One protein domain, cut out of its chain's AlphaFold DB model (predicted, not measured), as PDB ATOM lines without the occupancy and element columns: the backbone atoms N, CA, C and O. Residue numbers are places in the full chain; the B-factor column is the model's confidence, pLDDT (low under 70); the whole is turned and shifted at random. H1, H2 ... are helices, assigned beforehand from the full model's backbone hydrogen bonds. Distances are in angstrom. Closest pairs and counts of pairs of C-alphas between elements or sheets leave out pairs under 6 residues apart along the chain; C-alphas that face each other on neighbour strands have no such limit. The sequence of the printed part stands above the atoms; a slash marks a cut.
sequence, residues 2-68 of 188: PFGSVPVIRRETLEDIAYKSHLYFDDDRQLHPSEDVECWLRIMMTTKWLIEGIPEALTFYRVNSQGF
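This is residues 2 to 68 of the 188 residues of the protein "Family 2 glycosyl transferase" of Fremyella diplosiphon NIES-3275 (UniProt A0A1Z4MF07). The model has little regular structure: a loose frame of loops around one helix, H2, with the short helix H1 close to it, a loop sticking out at residues 28 to 33 and a free tail at residues 62 to 68. The printed part has 67 residues with two named helices, H1 then H2, and no named strand; the class is all helix, with 17 residues in named elements. It is loose, with a radius of gyration of the C-alphas of 13.8 A, and spans 35 by 32 by 19 A.

H2, residues 35 to 46, runs 16.1 A from C-alpha 35 at (99.483, 141.638, 109.897) to C-alpha 46 at (113.267, 133.952, 113.156). H1, residues 11 to 15, begins at C-alpha 11 at (100.805, 124.716, 116.589) and measures 6.5 A.

H2 and H1 are close but not clearly touching; their closest C-alphas, of Ile 43 and Thr 13, are 7.4 A apart. In both helices every O i to N i+4 pair is within hydrogen-bond range.

The C-alphas farthest apart, of Lys 48 and Gln 66, are 38.9 A apart. The printed part has no cut. The link from H1 to H2 is long, 19 residues. Residues 2 to 5 and 65 to 68 have pLDDT under 70.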
ATOM      1  N   PRO A   2      98.495 135.829  97.099       46.97
ATOM      2  CA  PRO A   2      98.220 136.335  98.437       46.97
ATOM      3  C   PRO A   2      98.047 135.120  99.356       46.97
ATOM      4  O   PRO A   2      97.116 134.343  99.170       46.97
ATOM      5  N   PHE A   3      98.962 134.944 100.306       52.12
ATOM      6  CA  PHE A   3      98.975 133.851 101.293       52.12
ATOM      7  C   PHE A   3      97.824 133.925 102.322       52.12
ATOM      8  O   PHE A   3      97.696 133.066 103.185       52.12
ATOM      9  N   GLY A   4      96.967 134.943 102.241       53.59
ATOM     10  CA  GLY A   4      96.077 135.345 103.329       53.59
ATOM     11  C   GLY A   4      94.660 134.774 103.305       53.59
ATOM     12  O   GLY A   4      93.751 135.497 103.689       53.59
ATOM     13  N   SER A   5      94.410 133.548 102.827       63.62
ATOM     14  CA  SER A   5      93.036 133.010 102.941       63.62
ATOM     15  C   SER A   5      92.905 131.741 103.765       63.62
ATOM     16  O   SER A   5      92.012 131.717 104.607       63.62
ATOM     17  N   VAL A   6      93.756 130.723 103.593       82.88
ATOM     18  CA  VAL A   6      93.574 129.443 104.308       82.88
ATOM     19  C   VAL A   6      94.915 128.721 104.569       82.88
ATOM     20  O   VAL A   6      95.166 127.664 103.991       82.88
ATOM     21  N   PRO A   7      95.822 129.279 105.393       89.00
ATOM     22  CA  PRO A   7      97.041 128.579 105.792       89.00
ATOM     23  C   PRO A   7      96.720 127.438 106.771       89.00
ATOM     24  O   PRO A   7      95.918 127.603 107.690       89.00
ATOM     25  N   VAL A   8      97.388 126.294 106.613       92.38
ATOM     26  CA  VAL A   8      97.403 125.221 107.617       92.38
ATOM     27  C   VAL A   8      98.745 125.281 108.333       92.38
ATOM     28  O   VAL A   8      99.790 125.170 107.699       92.38
ATOM     29  N   ILE A   9      98.716 125.489 109.648       93.56
ATOM     30  CA  ILE A   9      99.907 125.803 110.443       93.56
ATOM     31  C   ILE A   9     100.015 124.801 111.588       93.56
ATOM     32  O   ILE A   9      99.026 124.514 112.267       93.56
ATOM     33  N   ARG A  10     101.221 124.274 111.821       95.44
ATOM     34  CA  ARG A  10     101.510 123.478 113.019       95.44
ATOM     35  C   ARG A  10     101.481 124.389 114.243       95.44
ATOM     36  O   ARG A  10     102.005 125.498 114.198       95.44
ATOM     37  N   ARG A  11     100.902 123.924 115.349       95.12
ATOM     38  CA  ARG A  11     100.805 124.716 116.589       95.12
ATOM     39  C   ARG A  11     102.180 125.201 117.052       95.12
ATOM     40  O   ARG A  11     102.319 126.359 117.430       95.12
ATOM     41  N   GLU A  12     103.184 124.336 116.950       96.25
ATOM     42  CA  GLU A  12     104.567 124.600 117.354       96.25
ATOM     43  C   GLU A  12     105.162 125.801 116.596       96.25
ATOM     44  O   GLU A  12     105.924 126.573 117.167       96.25
ATOM     45  N   THR A  13     104.753 126.028 115.342       96.50
ATOM     46  CA  THR A  13     105.173 127.203 114.565       96.50
ATOM     47  C   THR A  13     104.717 128.509 115.203       96.50
ATOM     48  O   THR A  13     105.482 129.466 115.226       96.50
ATOM     49  N   LEU A  14     103.488 128.565 115.730       95.12
ATOM     50  CA  LEU A  14     102.966 129.764 116.393       95.12
ATOM     51  C   LEU A  14     103.589 129.963 117.778       95.12
ATOM     52  O   LEU A  14     103.787 131.097 118.207       95.12
ATOM     53  N   GLU A  15     103.915 128.873 118.471       95.12
ATOM     54  CA  GLU A  15     104.604 128.923 119.764       95.12
ATOM     55  C   GLU A  15     106.013 129.508 119.632       95.12
ATOM     56  O   GLU A  15     106.378 130.368 120.430       95.12
ATOM     57  N   ASP A  16     106.746 129.138 118.577       95.88
ATOM     58  CA  ASP A  16     108.102 129.635 118.303       95.88
ATOM     59  C   ASP A  16     108.162 131.145 118.001       95.88
ATOM     60  O   ASP A  16     109.229 131.749 118.106       95.88
ATOM     61  N   ILE A  17     107.038 131.771 117.628       95.12
ATOM     62  CA  ILE A  17     106.976 133.204 117.292       95.12
ATOM     63  C   ILE A  17     106.163 134.043 118.287       95.12
ATOM     64  O   ILE A  17     105.981 135.237 118.064       95.12
ATOM     65  N   ALA A  18     105.628 133.461 119.359       94.44
ATOM     66  CA  ALA A  18     104.714 134.166 120.255       94.44
ATOM     67  C   ALA A  18     105.371 135.392 120.932       94.44
ATOM     68  O   ALA A  18     106.436 135.287 121.533       94.44
ATOM     69  N   TYR A  19     104.704 136.552 120.908       89.62
ATOM     70  CA  TYR A  19     105.151 137.745 121.646       89.62
ATOM     71  C   TYR A  19     104.965 137.578 123.157       89.62
ATOM     72  O   TYR A  19     105.771 138.036 123.965       89.62
ATOM     73  N   LYS A  20     103.845 136.956 123.534       85.94
ATOM     74  CA  LYS A  20     103.454 136.578 124.896       85.94
ATOM     75  C   LYS A  20     102.653 135.282 124.804       85.94
ATOM     76  O   LYS A  20     102.204 134.916 123.718       85.94
ATOM     77  N   SER A  21     102.429 134.611 125.933       82.75
ATOM     78  CA  SER A  21     101.558 133.429 125.975       82.75
ATOM     79  C   SER A  21     100.222 133.720 125.269       82.75
ATOM     80  O   SER A  21      99.522 134.666 125.632       82.75
ATOM     81  N   HIS A  22      99.921 132.941 124.224       81.38
ATOM     82  CA  HIS A  22      98.729 133.054 123.369       81.38
ATOM     83  C   HIS A  22      98.573 134.355 122.549       81.38
ATOM     84  O   HIS A  22      97.498 134.602 122.002       81.38
ATOM     85  N   LEU A  23      99.632 135.163 122.405       90.50
ATOM     86  CA  LEU A  23      99.662 136.345 121.534       90.50
ATOM     87  C   LEU A  23     100.656 136.138 120.381       90.50
ATOM     88  O   LEU A  23     101.864 136.295 120.556       90.50
ATOM     89  N   TYR A  24     100.134 135.789 119.203       91.69
ATOM     90  CA  TYR A  24     100.937 135.419 118.024       91.69
ATOM     91  C   TYR A  24     101.092 136.550 116.997       91.69
ATOM     92  O   TYR A  24     102.098 136.614 116.288       91.69
ATOM     93  N   PHE A  25     100.103 137.443 116.936       92.06
ATOM     94  CA  PHE A  25     100.100 138.619 116.072       92.06
ATOM     95  C   PHE A  25     100.497 139.859 116.859       92.06
ATOM     96  O   PHE A  25     100.249 139.954 118.063       92.06
ATOM     97  N   ASP A  26     101.106 140.796 116.151       89.62
ATOM     98  CA  ASP A  26     101.482 142.091 116.688       89.62
ATOM     99  C   ASP A  26     100.226 142.925 117.012       89.62
ATOM    100  O   ASP A  26      99.276 142.970 116.226       89.62
ATOM    101  N   ASP A  27     100.192 143.562 118.184       90.50
ATOM    102  CA  ASP A  27      99.038 144.334 118.659       90.50
ATOM    103  C   ASP A  27      98.973 145.765 118.089       90.50
ATOM    104  O   ASP A  27      97.977 146.477 118.280       90.50
ATOM    105  N   ASP A  28      99.991 146.176 117.328       92.12
ATOM    106  CA  ASP A  28     100.023 147.447 116.617       92.12
ATOM    107  C   ASP A  28      98.961 147.489 115.511       92.12
ATOM    108  O   ASP A  28      99.107 146.957 114.409       92.12
ATOM    109  N   ARG A  29      97.875 148.214 115.787       89.50
ATOM    110  CA  ARG A  29      96.734 148.371 114.874       89.50
ATOM    111  C   ARG A  29      97.091 148.985 113.520       89.50
ATOM    112  O   ARG A  29      96.297 148.855 112.582       89.50
ATOM    113  N   GLN A  30      98.246 149.638 113.385       90.62
ATOM    114  CA  GLN A  30      98.717 150.149 112.097       90.62
ATOM    115  C   GLN A  30      99.107 149.016 111.133       90.62
ATOM    116  O   GLN A  30      99.093 149.220 109.918       90.62
ATOM    117  N   LEU A  31      99.364 147.810 111.648       90.50
ATOM    118  CA  LEU A  31      99.694 146.633 110.850       90.50
ATOM    119  C   LEU A  31      98.490 145.913 110.263       90.50
ATOM    120  O   LEU A  31      98.702 145.124 109.363       90.50
ATOM    121  N   HIS A  32      97.254 146.173 110.690       87.56
ATOM    122  CA  HIS A  32      96.095 145.338 110.328       87.56
ATOM    123  C   HIS A  32      95.989 144.965 108.822       87.56
ATOM    124  O   HIS A  32      95.606 143.839 108.515       87.56
ATOM    125  N   PRO A  33      96.292 145.835 107.834       88.56
ATOM    126  CA  PRO A  33      96.314 145.418 106.424       88.56
ATOM    127  C   PRO A  33      97.439 144.454 105.992       88.56
ATOM    128  O   PRO A  33      97.325 143.901 104.899       88.56
ATOM    129  N   SER A  34      98.506 144.326 106.779       91.94
ATOM    130  CA  SER A  34      99.723 143.535 106.519       91.94
ATOM    131  C   SER A  34     100.113 142.636 107.706       91.94
ATOM    132  O   SER A  34     101.243 142.161 107.758       91.94
ATOM    133  N   GLU A  35      99.220 142.424 108.678       91.88
ATOM    134  CA  GLU A  35      99.483 141.638 109.897       91.88
ATOM    135  C   GLU A  35      99.777 140.165 109.585       91.88
ATOM    136  O   GLU A  35     100.580 139.516 110.249       91.88
ATOM    137  N   ASP A  36      99.152 139.647 108.529       90.69
ATOM    138  CA  ASP A  36      99.379 138.306 108.012       90.69
ATOM    139  C   ASP A  36     100.771 138.190 107.386       90.69
ATOM    140  O   ASP A  36     101.511 137.258 107.689       90.69
ATOM    141  N   VAL A  37     101.153 139.159 106.551       91.62
ATOM    142  CA  VAL A  37     102.477 139.198 105.923       91.62
ATOM    143  C   VAL A  37     103.580 139.383 106.959       91.62
ATOM    144  O   VAL A  37     104.606 138.717 106.849       91.62
ATOM    145  N   GLU A  38     103.363 140.221 107.975       94.62
ATOM    146  CA  GLU A  38     104.271 140.351 109.119       94.62
ATOM    147  C   GLU A  38     104.495 138.990 109.781       94.62
ATOM    148  O   GLU A  38     105.637 138.570 109.952       94.62
ATOM    149  N   CYS A  39     103.410 138.270 110.076       94.19
ATOM    150  CA  CYS A  39     103.474 136.958 110.705       94.19
ATOM    151  C   CYS A  39     104.265 135.956 109.846       94.19
ATOM    152  O   CYS A  39     105.166 135.288 110.354       94.19
ATOM    153  N   TRP A  40     104.011 135.900 108.529       93.38
ATOM    154  CA  TRP A  40     104.780 135.044 107.612       93.38
ATOM    155  C   TRP A  40     106.259 135.408 107.578       93.38
ATOM    156  O   TRP A  40     107.113 134.524 107.614       93.38
ATOM    157  N   LEU A  41     106.562 136.705 107.514       94.50
ATOM    158  CA  LEU A  41     107.927 137.203 107.488       94.50
ATOM    159  C   LEU A  41     108.667 136.819 108.769       94.50
ATOM    160  O   LEU A  41     109.764 136.275 108.695       94.50
ATOM    161  N   ARG A  42     108.049 137.023 109.934       95.44
ATOM    162  CA  ARG A  42     108.631 136.660 111.227       95.44
ATOM    163  C   ARG A  42     108.882 135.161 111.335       95.44
ATOM    164  O   ARG A  42     109.998 134.781 111.668       95.44
ATOM    165  N   ILE A  43     107.923 134.317 110.945       95.94
ATOM    166  CA  ILE A  43     108.124 132.857 110.894       95.94
ATOM    167  C   ILE A  43     109.364 132.512 110.060       95.94
ATOM    168  O   ILE A  43     110.249 131.816 110.554       95.94
ATOM    169  N   MET A  44     109.461 133.016 108.827       94.81
ATOM    170  CA  MET A  44     110.572 132.675 107.930       94.81
ATOM    171  C   MET A  44     111.930 133.208 108.404       94.81
ATOM    172  O   MET A  44     112.954 132.602 108.103       94.81
ATOM    173  N   MET A  45     111.955 134.342 109.106       95.06
ATOM    174  CA  MET A  45     113.203 135.029 109.459       95.06
ATOM    175  C   MET A  45     113.735 134.650 110.840       95.06
ATOM    176  O   MET A  45     114.939 134.742 111.067       95.06
ATOM    177  N   THR A  46     112.870 134.229 111.765       95.69
ATOM    178  CA  THR A  46     113.267 133.952 113.156       95.69
ATOM    179  C   THR A  46     113.203 132.475 113.524       95.69
ATOM    180  O   THR A  46     113.526 132.119 114.657       95.69
ATOM    181  N   THR A  47     112.770 131.602 112.611       96.62
ATOM    182  CA  THR A  47     112.582 130.175 112.898       96.62
ATOM    183  C   THR A  47     113.143 129.283 111.793       96.62
ATOM    184  O   THR A  47     113.577 129.741 110.742       96.62
ATOM    185  N   LYS A  48     113.114 127.970 112.036       96.69
ATOM    186  CA  LYS A  48     113.480 126.928 111.062       96.69
ATOM    187  C   LYS A  48     112.337 126.526 110.120       96.69
ATOM    188  O   LYS A  48     112.520 125.626 109.302       96.69
ATOM    189  N   TRP A  49     111.137 127.076 110.308       97.19
ATOM    190  CA  TRP A  49     109.951 126.643 109.574       97.19
ATOM    191  C   TRP A  49     109.995 127.130 108.126       97.19
ATOM    192  O   TRP A  49     110.390 128.257 107.842       97.19
ATOM    193  N   LEU A  50     109.555 126.268 107.209       94.56
ATOM    194  CA  LEU A  50     109.440 126.572 105.785       94.56
ATOM    195  C   LEU A  50     107.969 126.735 105.404       94.56
ATOM    196  O   LEU A  50     107.089 126.113 106.003       94.56
ATOM    197  N   ILE A  51     107.714 127.565 104.394       92.81
ATOM    198  CA  ILE A  51     106.380 127.780 103.831       92.81
ATOM    199  C   ILE A  51     106.331 127.125 102.454       92.81
ATOM    200  O   ILE A  51     107.121 127.461 101.573       92.81
ATOM    201  N   GLU A  52     105.363 126.235 102.258       91.75
ATOM    202  CA  GLU A  52     105.102 125.584 100.976       91.75
ATOM    203  C   GLU A  52     103.695 125.917 100.477       91.75
ATOM    204  O   GLU A  52     102.748 126.067 101.253       91.75
ATOM    205  N   GLY A  53     103.568 126.071  99.160       89.19
ATOM    206  CA  GLY A  53     102.294 126.327  98.501       89.19
ATOM    207  C   GLY A  53     101.702 125.043  97.935       89.19
ATOM    208  O   GLY A  53     102.393 124.296  97.250       89.19
ATOM    209  N   ILE A  54     100.407 124.838  98.161       88.38
ATOM    210  CA  ILE A  54      99.629 123.800  97.482       88.38
ATOM    211  C   ILE A  54      99.139 124.393  96.147       88.38
ATOM    212  O   ILE A  54      98.487 125.445  96.168       88.38
ATOM    213  N   PRO A  55      99.504 123.814  94.986       84.19
ATOM    214  CA  PRO A  55      99.196 124.404  93.682       84.19
ATOM    215  C   PRO A  55      97.701 124.366  93.328       84.19
ATOM    216  O   PRO A  55      97.248 125.164  92.502       84.19
ATOM    217  N   GLU A  56      96.930 123.475  93.947       83.50
ATOM    218  CA  GLU A  56      95.504 123.293  93.712       83.50
ATOM    219  C   GLU A  56      94.662 124.448  94.279       83.50
ATOM    220  O   GLU A  56      94.883 124.969  95.375       83.50
ATOM    221  N   ALA A  57      93.622 124.832  93.538       82.88
ATOM    222  CA  ALA A  57      92.679 125.863  93.957       82.88
ATOM    223  C   ALA A  57      91.640 125.299  94.946       82.88
ATOM    224  O   ALA A  57      90.487 125.070  94.592       82.88
ATOM    225  N   LEU A  58      92.050 125.088  96.199       85.44
ATOM    226  CA  LEU A  58      91.214 124.434  97.216       85.44
ATOM    227  C   LEU A  58      90.159 125.350  97.856       85.44
ATOM    228  O   LEU A  58      89.246 124.870  98.527       85.44
ATOM    229  N   THR A  59      90.283 126.671  97.706       82.38
ATOM    230  CA  THR A  59      89.483 127.639  98.474       82.38
ATOM    231  C   THR A  59      89.049 128.829  97.627       82.38
ATOM    232  O   THR A  59      89.833 129.362  96.840       82.38
ATOM    233  N   PHE A  60      87.820 129.309  97.839       77.44
ATOM    234  CA  PHE A  60      87.285 130.505  97.182       77.44
ATOM    235  C   PHE A  60      87.261 131.701  98.135       77.44
ATOM    236  O   PHE A  60      86.848 131.583  99.286       77.44
ATOM    237  N   TYR A  61      87.642 132.876  97.631       72.25
ATOM    238  CA  TYR A  61      87.611 134.127  98.388       72.25
ATOM    239  C   TYR A  61      86.601 135.113  97.792       72.25
ATOM    240  O   TYR A  61      86.536 135.298  96.574       72.25
ATOM    241  N   ARG A  62      85.826 135.785  98.653       76.75
ATOM    242  CA  ARG A  62      84.863 136.817  98.248       76.75
ATOM    243  C   ARG A  62      85.539 138.182  98.168       76.75
ATOM    244  O   ARG A  62      86.123 138.651  99.136       76.75
ATOM    245  N   VAL A  63      85.383 138.870  97.042       70.19
ATOM    246  CA  VAL A  63      85.917 140.226  96.853       70.19
ATOM    247  C   VAL A  63      84.881 141.268  97.294       70.19
ATOM    248  O   VAL A  63      83.741 141.218  96.844       70.19
ATOM    249  N   ASN A  64      85.279 142.217  98.150       71.19
ATOM    250  CA  ASN A  64      84.465 143.373  98.559       71.19
ATOM    251  C   ASN A  64      85.062 144.688  98.014       71.19
ATOM    252  O   ASN A  64      86.273 144.793  97.785       71.19
ATOM    253  N   SER A  65      84.197 145.673  97.767       59.81
ATOM    254  CA  SER A  65      84.427 146.819  96.897       59.81
ATOM    255  C   SER A  65      84.213 148.214  97.530       59.81
ATOM    256  O   SER A  65      83.795 149.128  96.830       59.81
ATOM    257  N   GLN A  66      84.450 148.435  98.824       66.19
ATOM    258  CA  GLN A  66      84.215 149.760  99.446       66.19
ATOM    259  C   GLN A  66      85.526 150.519  99.743       66.19
ATOM    260  O   GLN A  66      86.537 149.868  99.957       66.19
ATOM    261  N   GLY A  67      85.521 151.867  99.786       57.78
ATOM    262  CA  GLY A  67      86.545 152.732 100.434       57.78
ATOM    263  C   GLY A  67      87.973 152.754  99.854       57.78
ATOM    264  O   GLY A  67      88.954 152.783 100.594       57.78
ATOM    265  N   PHE A  68      88.111 152.706  98.535       66.12
ATOM    266  CA  PHE A  68      89.263 152.105  97.868       66.12
ATOM    267  C   PHE A  68      90.609 152.838  97.853       66.12
ATOM    268  O   PHE A  68      91.630 152.211  98.134       66.12
TER     269      PHE A  68